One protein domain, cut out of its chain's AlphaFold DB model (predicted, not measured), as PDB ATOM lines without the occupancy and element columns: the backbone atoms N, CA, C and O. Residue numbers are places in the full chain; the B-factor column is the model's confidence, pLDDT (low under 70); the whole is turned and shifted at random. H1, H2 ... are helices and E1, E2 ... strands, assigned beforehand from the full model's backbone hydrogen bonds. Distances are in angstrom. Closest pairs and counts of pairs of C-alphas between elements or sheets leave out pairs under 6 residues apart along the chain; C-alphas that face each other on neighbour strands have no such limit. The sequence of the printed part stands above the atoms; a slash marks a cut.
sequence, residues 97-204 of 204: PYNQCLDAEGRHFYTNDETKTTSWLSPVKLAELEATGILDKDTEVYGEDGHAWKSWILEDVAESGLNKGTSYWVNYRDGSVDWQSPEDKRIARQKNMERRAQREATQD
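Overview. This is residues 97 to 204 of the 204 residues of the protein "WW" of Glarea lozoyensis (strain ATCC 20868 / MF5171) (UniProt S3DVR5). A long single helix, H2, sticks out like an arm from a loose body of small strand units, its free part being residues 189 to 204, of which 189 to 201 belong to H2. In the body, the hairpin of E6 and E7 lies in the middle, the three-stranded sheet of E1, E2 and E3 lies toward one end, the small hairpin of E4 and E5 lies toward the other, and the short helix H1 comes between the sheet and E4 along the chain. The printed part has 108 residues, with elements in the order E1 E2 E3 H1 E4 E5 E6 E7 H2; the sheet's order is E1, E2, E3, all antiparallel, and the class is mixed, helices and strands. The whole is loose, with a radius of gyration of the C-alphas of 17.6 A, and elongated, spanning 63 by 34 by 26 A.

Along the chain. E1 is residues 98 to 102, beginning at C-alpha 98 (7.142, 46.391, 106.122); E2 is residues 108 to 112 and E3 residues 117 to 119. H1 is residues 123 to 132, 14.1 A from first to last C-alpha. E4 is residues 140 to 142, and E5 is residues 148 to 150. E6, residues 153 to 157, and E7, residues 167 to 171, are each 13.5 A long. H2 is residues 182 to 201, 28.7 A long, ending at C-alpha 201 (27.982, 38.869, 56.328).

Arrangement. E1, E2 and E3 form a meander, each strand the antiparallel neighbour of the one before, with E1 and E3 as edge strands. N 101 and O 109 are 2.8 A apart between E1 and E2, and N 110 and O 119 are 2.7 A apart between E2 and E3. H1 only grazes this sheet, with residues 123 to 124; the closest C-alphas of E2 and H1, those of Tyr 110 and Pro 123, are 7.6 A apart. E2 and E6 are only just apart, 8.5 A at the closest. In the hairpin of E6 and E7, N 156 and O 168 are 2.8 A apart. Residues 169 to 170 of E7 also pair with residues 177 to 178, antiparallel. E5 runs on into E6 across a break of 2 residues, at 85 degrees. In the hairpin of E4 and E5, N 141 and O 149 are 2.8 A apart. The closest C-alphas of E5 and H2, those of Trp 149 and Pro 182, are 6.7 A apart. In H1 and H2 every O i to N i+4 pair is within hydrogen-bond range.

Size, cuts and confidence. The C-alphas of Pro 97 and Asp 204, the two farthest apart, are 62.8 A apart. Without the free stretch the body has 92 residues and spans 42 by 34 by 16 A. The printed part has no cut, and no link is long. The model's mean pLDDT over the printed part is 80.1; residues 97, 104 to 105, 113 to 114, 160 and 203 to 204 are under 70.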
ATOM      1  N   PRO A  97       5.215  44.511 109.496       65.88
ATOM      2  CA  PRO A  97       6.517  45.156 109.731       65.88
ATOM      3  C   PRO A  97       7.216  45.757 108.490       65.88
ATOM      4  O   PRO A  97       8.417  46.046 108.543       65.88
ATOM      5  N   TYR A  98       6.523  45.912 107.361       73.31
ATOM      6  CA  TYR A  98       7.142  46.391 106.122       73.31
ATOM      7  C   TYR A  98       7.224  47.919 106.073       73.31
ATOM      8  O   TYR A  98       6.267  48.612 106.398       73.31
ATOM      9  N   ASN A  99       8.365  48.442 105.626       70.88
ATOM     10  CA  ASN A  99       8.579  49.872 105.407       70.88
ATOM     11  C   ASN A  99       9.021  50.113 103.964       70.88
ATOM     12  O   ASN A  99       9.887  49.394 103.461       70.88
ATOM     13  N   GLN A 100       8.465  51.143 103.328       77.75
ATOM     14  CA  GLN A 100       8.908  51.623 102.023       77.75
ATOM     15  C   GLN A 100      10.088  52.571 102.212       77.75
ATOM     16  O   GLN A 100      10.043  53.488 103.030       77.75
ATOM     17  N   CYS A 101      11.155  52.345 101.465       78.06
ATOM     18  CA  CYS A 101      12.354  53.163 101.449       78.06
ATOM     19  C   CYS A 101      12.721  53.510 100.003       78.06
ATOM     20  O   CYS A 101      12.334  52.809  99.072       78.06
ATOM     21  N   LEU A 102      13.483  54.590  99.825       78.00
ATOM     22  CA  LEU A 102      13.994  55.024  98.525       78.00
ATOM     23  C   LEU A 102      15.509  54.851  98.480       78.00
ATOM     24  O   LEU A 102      16.202  55.188  99.447       78.00
ATOM     25  N   ASP A 103      16.024  54.298  97.385       76.56
ATOM     26  CA  ASP A 103      17.466  54.205  97.168       76.56
ATOM     27  C   ASP A 103      18.065  55.549  96.697       76.56
ATOM     28  O   ASP A 103      17.364  56.547  96.523       76.56
ATOM     29  N   ALA A 104      19.387  55.600  96.498       68.31
ATOM     30  CA  ALA A 104      20.067  56.814  96.031       68.31
ATOM     31  C   ALA A 104      19.641  57.251  94.612       68.31
ATOM     32  O   ALA A 104      19.833  58.408  94.232       68.31
ATOM     33  N   GLU A 105      19.072  56.332  93.835       69.88
ATOM     34  CA  GLU A 105      18.580  56.560  92.479       69.88
ATOM     35  C   GLU A 105      17.093  56.955  92.466       69.88
ATOM     36  O   GLU A 105      16.604  57.414  91.436       69.88
ATOM     37  N   GLY A 106      16.408  56.856  93.611       71.81
ATOM     38  CA  GLY A 106      15.009  57.218  93.807       71.81
ATOM     39  C   GLY A 106      14.002  56.091  93.625       71.81
ATOM     40  O   GLY A 106      12.819  56.386  93.483       71.81
ATOM     41  N   ARG A 107      14.447  54.833  93.600       79.19
ATOM     42  CA  ARG A 107      13.587  53.652  93.441       79.19
ATOM     43  C   ARG A 107      13.031  53.180  94.770       79.19
ATOM     44  O   ARG A 107      13.742  53.205  95.780       79.19
ATOM     45  N   HIS A 108      11.810  52.662  94.739       78.06
ATOM     46  CA  HIS A 108      11.165  52.069  95.899       78.06
ATOM     47  C   HIS A 108      11.773  50.701  96.207       78.06
ATOM     48  O   HIS A 108      11.884  49.830  95.346       78.06
ATOM     49  N   PHE A 109      12.155  50.502  97.463       81.94
ATOM     50  CA  PHE A 109      12.496  49.201  98.014       81.94
ATOM     51  C   PHE A 109      11.828  49.028  99.372       81.94
ATOM     52  O   PHE A 109      11.561  49.983 100.097       81.94
ATOM     53  N   TYR A 110      11.563  47.784  99.730       84.75
ATOM     54  CA  TYR A 110      10.795  47.415 100.902       84.75
ATOM     55  C   TYR A 110      11.700  46.721 101.906       84.75
ATOM     56  O   TYR A 110      12.430  45.786 101.578       84.75
ATOM     57  N   THR A 111      11.659  47.177 103.151       77.12
ATOM     58  CA  THR A 111      12.420  46.577 104.246       77.12
ATOM     59  C   THR A 111      11.475  45.962 105.259       77.12
ATOM     60  O   THR A 111      10.580  46.647 105.753       77.12
ATOM     61  N   ASN A 112      11.692  44.696 105.593       77.88
ATOM     62  CA  ASN A 112      11.004  44.031 106.688       77.88
ATOM     63  C   ASN A 112      11.803  44.253 107.981       77.88
ATOM     64  O   ASN A 112      12.956  43.829 108.087       77.88
ATOM     65  N   ASP A 113      11.204  44.938 108.958       67.31
ATOM     66  CA  ASP A 113      11.882  45.254 110.218       67.31
ATOM     67  C   ASP A 113      11.995  44.049 111.175       67.31
ATOM     68  O   ASP A 113      12.890  44.020 112.018       67.31
ATOM     69  N   GLU A 114      11.157  43.026 111.016       68.19
ATOM     70  CA  GLU A 114      11.184  41.801 111.824       68.19
ATOM     71  C   GLU A 114      12.341  40.885 111.405       68.19
ATOM     72  O   GLU A 114      13.122  40.426 112.236       68.19
ATOM     73  N   THR A 115      12.504  40.674 110.099       73.88
ATOM     74  CA  THR A 115      13.540  39.790 109.536       73.88
ATOM     75  C   THR A 115      14.812  40.530 109.130       73.88
ATOM     76  O   THR A 115      15.790  39.895 108.738       73.88
ATOM     77  N   LYS A 116      14.807  41.870 109.195       75.62
ATOM     78  CA  LYS A 116      15.871  42.754 108.684       75.62
ATOM     79  C   LYS A 116      16.254  42.438 107.232       75.62
ATOM     80  O   LYS A 116      17.413  42.574 106.845       75.62
ATOM     81  N   THR A 117      15.281  42.019 106.423       75.00
ATOM     82  CA  THR A 117      15.474  41.736 104.997       75.00
ATOM     83  C   THR A 117      15.036  42.919 104.145       75.00
ATOM     84  O   THR A 117      14.094  43.638 104.477       75.00
ATOM     85  N   THR A 118      15.723  43.120 103.025       82.12
ATOM     86  CA  THR A 118      15.391  44.136 102.020       82.12
ATOM     87  C   THR A 118      14.952  43.448 100.733       82.12
ATOM     88  O   THR A 118      15.583  42.475 100.322       82.12
ATOM     89  N   SER A 119      13.905  43.949 100.087       86.12
ATOM     90  CA  SER A 119      13.346  43.412  98.847       86.12
ATOM     91  C   SER A 119      12.930  44.545  97.917       86.12
ATOM     92  O   SER A 119      12.497  45.595  98.375       86.12
ATOM     93  N   TRP A 120      13.018  44.326  96.610       86.06
ATOM     94  CA  TRP A 120      12.460  45.242  95.606       86.06
ATOM     95  C   TRP A 120      10.963  45.025  95.375       86.06
ATOM     96  O   TRP A 120      10.315  45.806  94.690       86.06
ATOM     97  N   LEU A 121      10.406  43.957  95.947       86.44
ATOM     98  CA  LEU A 121       9.010  43.591  95.776       86.44
ATOM     99  C   LEU A 121       8.151  44.312  96.806       86.44
ATOM    100  O   LEU A 121       8.339  44.123  98.011       86.44
ATOM    101  N   SER A 122       7.174  45.082  96.328       83.06
ATOM    102  CA  SER A 122       6.118  45.610  97.188       83.06
ATOM    103  C   SER A 122       5.344  44.447  97.799       83.06
ATOM    104  O   SER A 122       4.793  43.650  97.043       83.06
ATOM    105  N   PRO A 123       5.269  44.312  99.134       78.31
ATOM    106  CA  PRO A 123       4.584  43.188  99.769       78.31
ATOM    107  C   PRO A 123       3.077  43.223  99.499       78.31
ATOM    108  O   PRO A 123       2.453  42.174  99.379       78.31
ATOM    109  N   VAL A 124       2.494  44.415  99.341       76.25
ATOM    110  CA  VAL A 124       1.072  44.557  99.009       76.25
ATOM    111  C   VAL A 124       0.826  44.216  97.546       76.25
ATOM    112  O   VAL A 124      -0.084  43.447  97.252       76.25
ATOM    113  N   LYS A 125       1.670  44.711  96.631       78.50
ATOM    114  CA  LYS A 125       1.554  44.353  95.213       78.50
ATOM    115  C   LYS A 125       1.815  42.866  94.996       78.50
ATOM    116  O   LYS A 125       1.089  42.230  94.251       78.50
ATOM    117  N   LEU A 126       2.801  42.297  95.683       83.62
ATOM    118  CA  LEU A 126       3.090  40.870  95.645       83.62
ATOM    119  C   LEU A 126       1.868  40.065  96.096       83.62
ATOM    120  O   LEU A 126       1.417  39.215  95.339       83.62
ATOM    121  N   ALA A 127       1.267  40.400  97.242       78.88
ATOM    122  CA  ALA A 127       0.053  39.737  97.720       78.88
ATOM    123  C   ALA A 127      -1.138  39.895  96.753       78.88
ATOM    124  O   ALA A 127      -1.912  38.959  96.569       78.88
ATOM    125  N   GLU A 128      -1.286  41.052  96.101       77.25
ATOM    126  CA  GLU A 128      -2.304  41.285  95.065       77.25
ATOM    127  C   GLU A 128      -2.069  40.395  93.830       77.25
ATOM    128  O   GLU A 128      -2.986  39.743  93.322       77.25
ATOM    129  N   LEU A 129      -0.826  40.322  93.352       80.25
ATOM    130  CA  LEU A 129      -0.436  39.486  92.216       80.25
ATOM    131  C   LEU A 129      -0.559  37.985  92.553       80.25
ATOM    132  O   LEU A 129      -0.989  37.189  91.715       80.25
ATOM    133  N   GLU A 130      -0.252  37.589  93.787       81.44
ATOM    134  CA  GLU A 130      -0.460  36.224  94.282       81.44
ATOM    135  C   GLU A 130      -1.956  35.895  94.361       81.44
ATOM    136  O   GLU A 130      -2.389  34.857  93.864       81.44
ATOM    137  N   ALA A 131      -2.778  36.806  94.891       81.25
ATOM    138  CA  ALA A 131      -4.226  36.621  94.989       81.25
ATOM    139  C   ALA A 131      -4.911  36.522  93.615       81.25
ATOM    140  O   ALA A 131      -5.865  35.761  93.439       81.25
ATOM    141  N   THR A 132      -4.420  37.258  92.617       79.12
ATOM    142  CA  THR A 132      -4.889  37.145  91.222       79.12
ATOM    143  C   THR A 132      -4.358  35.883  90.517       79.12
ATOM    144  O   THR A 132      -4.857  35.485  89.450       79.12
ATOM    145  N   GLY A 133      -3.365  35.217  91.117       80.75
ATOM    146  CA  GLY A 133      -2.657  34.067  90.564       80.75
ATOM    147  C   GLY A 133      -1.884  34.411  89.293       80.75
ATOM    148  O   GLY A 133      -1.669  33.540  88.452       80.75
ATOM    149  N   ILE A 134      -1.546  35.684  89.088       81.88
ATOM    150  CA  ILE A 134      -0.882  36.149  87.868       81.88
ATOM    151  C   ILE A 134       0.603  35.770  87.843       81.88
ATOM    152  O   ILE A 134       1.174  35.627  86.770       81.88
ATOM    153  N   LEU A 135       1.199  35.537  89.016       78.88
ATOM    154  CA  LEU A 135       2.577  35.060  89.178       78.88
ATOM    155  C   LEU A 135       2.772  33.600  88.735       78.88
ATOM    156  O   LEU A 135       3.847  33.246  88.250       78.88
ATOM    157  N   ASP A 136       1.738  32.767  88.872       76.50
ATOM    158  CA  ASP A 136       1.767  31.346  88.490       76.50
ATOM    159  C   ASP A 136       1.322  31.103  87.042       76.50
ATOM    160  O   ASP A 136       1.582  30.048  86.461       76.50
ATOM    161  N   LYS A 137       0.616  32.070  86.452       75.25
ATOM    162  CA  LYS A 137       0.109  31.988  85.082       75.25
ATOM    163  C   LYS A 137       1.090  32.659  84.149       75.25
ATOM    164  O   LYS A 137       1.454  33.798  84.384       75.25
ATOM    165  N   ASP A 138       1.385  32.032  83.017       79.44
ATOM    166  CA  ASP A 138       2.262  32.580  81.976       79.44
ATOM    167  C   ASP A 138       1.580  33.690  81.136       79.44
ATOM    168  O   ASP A 138       1.664  33.726  79.910       79.44
ATOM    169  N   THR A 139       0.846  34.581  81.811       80.31
ATOM    170  CA  THR A 139      -0.033  35.582  81.206       80.31
ATOM    171  C   THR A 139       0.782  36.697  80.571       80.31
ATOM    172  O   THR A 139       1.595  37.359  81.227       80.31
ATOM    173  N   GLU A 140       0.499  36.920  79.296       82.62
ATOM    174  CA  GLU A 140       1.154  37.898  78.446       82.62
ATOM    175  C   GLU A 140       0.310  39.169  78.316       82.62
ATOM    176  O   GLU A 140      -0.890  39.118  78.045       82.62
ATOM    177  N   VAL A 141       0.956  40.312  78.529       78.06
ATOM    178  CA  VAL A 141       0.423  41.654  78.305       78.06
ATOM    179  C   VAL A 141       0.996  42.155  76.997       78.06
ATOM    180  O   VAL A 141       2.205  42.100  76.797       78.06
ATOM    181  N   TYR A 142       0.126  42.639  76.121       77.38
ATOM    182  CA  TYR A 142       0.513  43.149  74.815       77.38
ATOM    183  C   TYR A 142       0.767  44.649  74.896       77.38
ATOM    184  O   TYR A 142      -0.088  45.399  75.368       77.38
ATOM    185  N   GLY A 143       1.929  45.073  74.414       70.75
ATOM    186  CA  GLY A 143       2.247  46.476  74.194       70.75
ATOM    187  C   GLY A 143       1.555  47.068  72.977       70.75
ATOM    188  O   GLY A 143       0.937  46.367  72.173       70.75
ATOM    189  N   GLU A 144       1.709  48.383  72.818       72.19
ATOM    190  CA  GLU A 144       1.188  49.136  71.667       72.19
ATOM    191  C   GLU A 144       1.752  48.649  70.325       72.19
ATOM    192  O   GLU A 144       1.115  48.776  69.282       72.19
ATOM    193  N   ASP A 145       2.939  48.055  70.349       72.50
ATOM    194  CA  ASP A 145       3.634  47.492  69.199       72.50
ATOM    195  C   ASP A 145       3.259  46.021  68.920       72.50
ATOM    196  O   ASP A 145       3.808  45.396  68.008       72.50
ATOM    197  N   GLY A 146       2.321  45.468  69.698       74.56
ATOM    198  CA  GLY A 146       1.827  44.100  69.587       74.56
ATOM    199  C   GLY A 146       2.727  43.041  70.225       74.56
ATOM    200  O   GLY A 146       2.416  41.853  70.109       74.56
ATOM    201  N   HIS A 147       3.820  43.425  70.895       77.38
ATOM    202  CA  HIS A 147       4.693  42.467  71.569       77.38
ATOM    203  C   HIS A 147       4.209  42.161  72.982       77.38
ATOM    204  O   HIS A 147       3.796  43.035  73.738       77.38
ATOM    205  N   ALA A 148       4.277  40.880  73.330       80.00
ATOM    206  CA  ALA A 148       3.908  40.378  74.638       80.00
ATOM    207  C   ALA A 148       5.075  40.477  75.634       80.00
ATOM    208  O   ALA A 148       6.183  40.016  75.349       80.00
ATOM    209  N   TRP A 149       4.814  40.984  76.838       84.50
ATOM    210  CA  TRP A 149       5.661  40.787  78.017       84.50
ATOM    211  C   TRP A 149       4.875  40.141  79.150       84.50
ATOM    212  O   TRP A 149       3.652  40.034  79.119       84.50
ATOM    213  N   LYS A 150       5.584  39.659  80.166       87.44
ATOM    214  CA  LYS A 150       4.945  38.967  81.282       87.44
ATOM    215  C   LYS A 150       4.267  39.964  82.215       87.44
ATOM    216  O   LYS A 150       4.859  40.956  82.619       87.44
ATOM    217  N   SER A 151       3.024  39.666  82.565       82.56
ATOM    218  CA  SER A 151       2.137  40.515  83.375       82.56
ATOM    219  C   SER A 151       2.606  40.802  84.807       82.56
ATOM    220  O   SER A 151       2.145  41.763  85.414       82.56
ATOM    221  N   TRP A 152       3.533  40.006  85.344       86.44
ATOM    222  CA  TRP A 152       4.178  40.259  86.639       86.44
ATOM    223  C   TRP A 152       5.387  41.207  86.546       86.44
ATOM    224  O   TRP A 152       6.087  41.409  87.538       86.44
ATOM    225  N   ILE A 153       5.673  41.761  85.365       88.62
ATOM    226  CA  ILE A 153       6.653  42.833  85.186       88.62
ATOM    227  C   ILE A 153       5.879  44.149  85.167       88.62
ATOM    228  O   ILE A 153       5.129  44.413  84.227       88.62
ATOM    229  N   LEU A 154       6.043  44.947  86.218       84.50
ATOM    230  CA  LEU A 154       5.284  46.179  86.412       84.50
ATOM    231  C   LEU A 154       6.184  47.402  86.298       84.50
ATOM    232  O   LEU A 154       7.330  47.379  86.748       84.50
ATOM    233  N   GLU A 155       5.635  48.454  85.704       87.81
ATOM    234  CA  GLU A 155       6.240  49.779  85.662       87.81
ATOM    235  C   GLU A 155       5.983  50.514  86.980       87.81
ATOM    236  O   GLU A 155       4.901  50.423  87.561       87.81
ATOM    237  N   ASP A 156       6.988  51.250  87.427       83.31
ATOM    238  CA  ASP A 156       6.942  52.144  88.570       83.31
ATOM    239  C   ASP A 156       7.796  53.388  88.264       83.31
ATOM    240  O   ASP A 156       8.572  53.394  87.307       83.31
ATOM    241  N   VAL A 157       7.650  54.467  89.028       79.75
ATOM    242  CA  VAL A 157       8.287  55.759  88.730       79.75
ATOM    243  C   VAL A 157       9.163  56.192  89.889       79.75
ATOM    244  O   VAL A 157       8.734  56.229  91.036       79.75
ATOM    245  N   ALA A 158      10.406  56.573  89.597       75.81
ATOM    246  CA  ALA A 158      11.303  57.073  90.628       75.81
ATOM    247  C   ALA A 158      10.780  58.401  91.203       75.81
ATOM    248  O   ALA A 158      10.738  59.424  90.517       75.81
ATOM    249  N   GLU A 159      10.409  58.420  92.481       70.50
ATOM    250  CA  GLU A 159       9.844  59.612  93.128       70.50
ATOM    251  C   GLU A 159      10.908  60.647  93.533       70.50
ATOM    252  O   GLU A 159      10.613  61.831  93.756       70.50
ATOM    253  N   SER A 160      12.170  60.222  93.621       67.19
ATOM    254  CA  SER A 160      13.278  61.054  94.090       67.19
ATOM    255  C   SER A 160      14.602  60.731  93.382       67.19
ATOM    256  O   SER A 160      14.610  60.099  92.334       67.19
ATOM    257  N   GLY A 161      15.728  61.219  93.907       71.00
ATOM    258  CA  GLY A 161      17.053  60.913  93.365       71.00
ATOM    259  C   GLY A 161      17.370  61.576  92.017       71.00
ATOM    260  O   GLY A 161      16.671  62.477  91.550       71.00
ATOM    261  N   LEU A 162      18.479  61.140  91.409       71.50
ATOM    262  CA  LEU A 162      18.951  61.634  90.106       71.50
ATOM    263  C   LEU A 162      18.005  61.270  88.956       71.50
ATOM    264  O   LEU A 162      17.950  61.997  87.969       71.50
ATOM    265  N   ASN A 163      17.255  60.177  89.110       72.31
ATOM    266  CA  ASN A 163      16.343  59.659  88.098       72.31
ATOM    267  C   ASN A 163      14.885  60.036  88.381       72.31
ATOM    268  O   ASN A 163      13.986  59.428  87.808       72.31
ATOM    269  N   LYS A 164      14.622  61.031  89.238       79.69
ATOM    270  CA  LYS A 164      13.258  61.450  89.583       79.69
ATOM    271  C   LYS A 164      12.389  61.667  88.336       79.69
ATOM    272  O   LYS A 164      12.755  62.432  87.446       79.69
ATOM    273  N   GLY A 165      11.215  61.041  88.317       76.38
ATOM    274  CA  GLY A 165      10.257  61.065  87.211       76.38
ATOM    275  C   GLY A 165      10.576  60.079  86.084       76.38
ATOM    276  O   GLY A 165       9.860  60.057  85.089       76.38
ATOM    277  N   THR A 166      11.634  59.276  86.221       81.00
ATOM    278  CA  THR A 166      11.982  58.227  85.258       81.00
ATOM    279  C   THR A 166      11.329  56.915  85.666       81.00
ATOM    280  O   THR A 166      11.430  56.504  86.825       81.00
ATOM    281  N   SER A 167      10.689  56.254  84.704       85.31
ATOM    282  CA  SER A 167      10.130  54.922  84.896       85.31
ATOM    283  C   SER A 167      11.216  53.862  85.065       85.31
ATOM    284  O   SER A 167      12.251  53.880  84.395       85.31
ATOM    285  N   TYR A 168      10.939  52.898  85.926       87.12
ATOM    286  CA  TYR A 168      11.683  51.661  86.076       87.12
ATOM    287  C   TYR A 168      10.713  50.482  86.131       87.12
ATOM    288  O   TYR A 168       9.515  50.642  86.339       87.12
ATOM    289  N   TRP A 169      11.232  49.284  85.905       89.06
ATOM    290  CA  TRP A 169      10.441  48.071  85.766       89.06
ATOM    291  C   TRP A 169      10.883  47.046  86.798       89.06
ATOM    292  O   TRP A 169      12.075  46.758  86.919       89.06
ATOM    293  N   VAL A 170       9.921  46.493  87.536       89.12
ATOM    294  CA  VAL A 170      10.141  45.503  88.596       89.12
ATOM    295  C   VAL A 170       9.546  44.169  88.172       89.12
ATOM    296  O   VAL A 170       8.361  44.072  87.851       89.12
ATOM    297  N   ASN A 171      10.364  43.123  88.194       90.19
ATOM    298  CA  ASN A 171       9.931  41.755  87.948       90.19
ATOM    299  C   ASN A 171       9.535  41.091  89.271       90.19
ATOM    300  O   ASN A 171      10.388  40.722  90.079       90.19
ATOM    301  N   TYR A 172       8.233  40.886  89.471       87.31
ATOM    302  CA  TYR A 172       7.698  40.329  90.715       87.31
ATOM    303  C   TYR A 172       7.944  38.828  90.913       87.31
ATOM    304  O   TYR A 172       7.635  38.295  91.974       87.31
ATOM    305  N   ARG A 173       8.535  38.145  89.927       84.38
ATOM    306  CA  ARG A 173       8.852  36.715  90.004       84.38
ATOM    307  C   ARG A 173      10.257  36.436  90.530       84.38
ATOM    308  O   ARG A 173      10.472  35.406  91.159       84.38
ATOM    309  N   ASP A 174      11.212  37.319  90.250       86.12
ATOM    310  CA  ASP A 174      12.616  37.148  90.654       86.12
ATOM    311  C   ASP A 174      13.191  38.336  91.442       86.12
ATOM    312  O   ASP A 174      14.292  38.229  91.982       86.12
ATOM    313  N   GLY A 175      12.453  39.445  91.560       83.81
ATOM    314  CA  GLY A 175      12.898  40.642  92.270       83.81
ATOM    315  C   GLY A 175      13.881  41.514  91.492       83.81
ATOM    316  O   GLY A 175      14.464  42.425  92.081       83.81
ATOM    317  N   SER A 176      14.088  41.254  90.200       87.56
ATOM    318  CA  SER A 176      14.965  42.065  89.352       87.56
ATOM    319  C   SER A 176      14.333  43.420  89.050       87.56
ATOM    320  O   SER A 176      13.125  43.518  88.831       87.56
ATOM    321  N   VAL A 177      15.169  44.456  88.991       87.81
ATOM    322  CA  VAL A 177      14.759  45.823  88.664       87.81
ATOM    323  C   VAL A 177      15.604  46.351  87.516       87.81
ATOM    324  O   VAL A 177      16.830  46.234  87.540       87.81
ATOM    325  N   ASP A 178      14.955  46.965  86.534       86.50
ATOM    326  CA  ASP A 178      15.594  47.510  85.343       86.50
ATOM    327  C   ASP A 178      15.087  48.920  85.024       86.50
ATOM    328  O   ASP A 178      13.904  49.217  85.131       86.50
ATOM    329  N   TRP A 179      15.982  49.787  84.553       86.12
ATOM    330  CA  TRP A 179      15.633  51.127  84.055       86.12
ATOM    331  C   TRP A 179      15.103  51.130  82.618       86.12
ATOM    332  O   TRP A 179      14.769  52.176  82.072       86.12
ATOM    333  N   GLN A 180      15.089  49.970  81.967       84.31
ATOM    334  CA  GLN A 180      14.622  49.820  80.598       84.31
ATOM    335  C   GLN A 180      13.309  49.069  80.599       84.31
ATOM    336  O   GLN A 180      13.183  48.049  81.282       84.31
ATOM    337  N   SER A 181      12.373  49.535  79.776       85.44
ATOM    338  CA  SER A 181      11.160  48.778  79.527       85.44
ATOM    339  C   SER A 181      11.493  47.411  78.915       85.44
ATOM    340  O   SER A 181      12.519  47.259  78.230       85.44
ATOM    341  N   PRO A 182      10.642  46.392  79.135       85.06
ATOM    342  CA  PRO A 182      10.752  45.112  78.440       85.06
ATOM    343  C   PRO A 182      10.889  45.286  76.924       85.06
ATOM    344  O   PRO A 182      11.645  44.556  76.274       85.06
ATOM    345  N   GLU A 183      10.218  46.300  76.384       81.38
ATOM    346  CA  GLU A 183      10.220  46.627  74.968       81.38
ATOM    347  C   GLU A 183      11.560  47.212  74.501       81.38
ATOM    348  O   GLU A 183      12.178  46.704  73.560       81.38
ATOM    349  N   ASP A 184      12.113  48.182  75.229       83.50
ATOM    350  CA  ASP A 184      13.431  48.745  74.918       83.50
ATOM    351  C   ASP A 184      14.533  47.683  74.970       83.50
ATOM    352  O   ASP A 184      15.403  47.626  74.091       83.50
ATOM    353  N   LYS A 185      14.481  46.793  75.973       83.50
ATOM    354  CA  LYS A 185      15.408  45.656  76.086       83.50
ATOM    355  C   LYS A 185      15.339  44.752  74.859       83.50
ATOM    356  O   LYS A 185      16.376  44.310  74.348       83.50
ATOM    357  N   ARG A 186      14.131  44.475  74.369       83.56
ATOM    358  CA  ARG A 186      13.896  43.646  73.182       83.56
ATOM    359  C   ARG A 186      14.440  44.315  71.922       83.56
ATOM    360  O   ARG A 186      15.229  43.690  71.206       83.56
ATOM    361  N   ILE A 187      14.103  45.584  71.689       83.00
ATOM    362  CA  ILE A 187      14.598  46.369  70.547       83.00
ATOM    363  C   ILE A 187      16.130  46.410  70.553       83.00
ATOM    364  O   ILE A 187      16.773  46.197  69.520       83.00
ATOM    365  N   ALA A 188      16.743  46.655  71.713       83.25
ATOM    366  CA  ALA A 188      18.194  46.692  71.849       83.25
ATOM    367  C   ALA A 188      18.838  45.343  71.495       83.25
ATOM    368  O   ALA A 188      19.839  45.306  70.769       83.25
ATOM    369  N   ARG A 189      18.246  44.232  71.955       84.69
ATOM    370  CA  ARG A 189      18.707  42.873  71.639       84.69
ATOM    371  C   ARG A 189      18.599  42.571  70.145       84.69
ATOM    372  O   ARG A 189      19.565  42.065  69.573       84.69
ATOM    373  N   GLN A 190      17.484  42.934  69.512       85.19
ATOM    374  CA  GLN A 190      17.269  42.768  68.072       85.19
ATOM    375  C   GLN A 190      18.321  43.535  67.261       85.19
ATOM    376  O   GLN A 190      19.035  42.947  66.449       85.19
ATOM    377  N   LYS A 191      18.530  44.818  67.582       87.38
ATOM    378  CA  LYS A 191      19.563  45.651  66.946       87.38
ATOM    379  C   LYS A 191      20.979  45.113  67.148       87.38
ATOM    380  O   LYS A 191      21.867  45.389  66.340       87.38
ATOM    381  N   ASN A 192      21.252  44.425  68.254       87.88
ATOM    382  CA  ASN A 192      22.565  43.829  68.495       87.88
ATOM    383  C   ASN A 192      22.767  42.560  67.649       87.88
ATOM    384  O   ASN A 192      23.840  42.370  67.079       87.88
ATOM    385  N   MET A 193      21.724  41.735  67.507       88.00
ATOM    386  CA  MET A 193      21.743  40.574  66.612       88.00
ATOM    387  C   MET A 193      21.921  40.990  65.152       88.00
ATOM    388  O   MET A 193      22.766  40.428  64.466       88.00
ATOM    389  N   GLU A 194      21.210  42.022  64.701       89.38
ATOM    390  CA  GLU A 194      21.347  42.550  63.338       89.38
ATOM    391  C   GLU A 194      22.748  43.100  63.075       89.38
ATOM    392  O   GLU A 194      23.358  42.780  62.058       89.38
ATOM    393  N   ARG A 195      23.311  43.868  64.018       88.69
ATOM    394  CA  ARG A 195      24.693  44.358  63.905       88.69
ATOM    395  C   ARG A 195      25.708  43.221  63.862       88.69
ATOM    396  O   ARG A 195      26.701  43.327  63.145       88.69
ATOM    397  N   ARG A 196      25.480  42.145  64.616       87.19
ATOM    398  CA  ARG A 196      26.327  40.950  64.576       87.19
ATOM    399  C   ARG A 196      26.212  40.231  63.229       87.19
ATOM    400  O   ARG A 196      27.241  39.961  62.623       87.19
ATOM    401  N   ALA A 197      24.994  40.006  62.740       87.81
ATOM    402  CA  ALA A 197      24.745  39.357  61.455       87.81
ATOM    403  C   ALA A 197      25.323  40.159  60.277       87.81
ATOM    404  O   ALA A 197      25.922  39.581  59.378       87.81
ATOM    405  N   GLN A 198      25.214  41.493  60.304       84.19
ATOM    406  CA  GLN A 198      25.823  42.362  59.292       84.19
ATOM    407  C   GLN A 198      27.347  42.223  59.274       84.19
ATOM    408  O   GLN A 198      27.929  42.089  58.203       84.19
ATOM    409  N   ARG A 199      27.996  42.209  60.446       84.06
ATOM    410  CA  ARG A 199      29.453  42.019  60.548       84.06
ATOM    411  C   ARG A 199      29.893  40.658  60.017       84.06
ATOM    412  O   ARG A 199      30.861  40.606  59.271       84.06
ATOM    413  N   GLU A 200      29.170  39.595  60.366       84.12
ATOM    414  CA  GLU A 200      29.433  38.240  59.869       84.12
ATOM    415  C   GLU A 200      29.247  38.164  58.338       84.12
ATOM    416  O   GLU A 200      30.083  37.585  57.658       84.12
ATOM    417  N   ALA A 201      28.241  38.842  57.772       78.06
ATOM    418  CA  ALA A 201      27.982  38.869  56.328       78.06
ATOM    419  C   ALA A 201      28.952  39.739  55.502       78.06
ATOM    420  O   ALA A 201      28.970  39.619  54.282       78.06
ATOM    421  N   THR A 202      29.725  40.635  56.129       77.31
ATOM    422  CA  THR A 202      30.739  41.449  55.420       77.31
ATOM    423  C   THR A 202      32.148  40.846  55.497       77.31
ATOM    424  O   THR A 202      33.087  41.442  54.972       77.31
ATOM    425  N   GLN A 203      32.318  39.720  56.200       64.94
ATOM    426  CA  GLN A 203      33.598  39.018  56.354       64.94
ATOM    427  C   GLN A 203      33.787  37.833  55.386       64.94
ATOM    428  O   GLN A 203      34.842  37.201  55.450       64.94
ATOM    429  N   ASP A 204      32.816  37.563  54.509       51.59
ATOM    430  CA  ASP A 204      32.871  36.585  53.403       51.59
ATOM    431  C   ASP A 204      33.031  37.326  52.061       51.59
ATOM    432  O   ASP A 204      33.852  36.891  51.221       51.59
TER     433      ASP A 204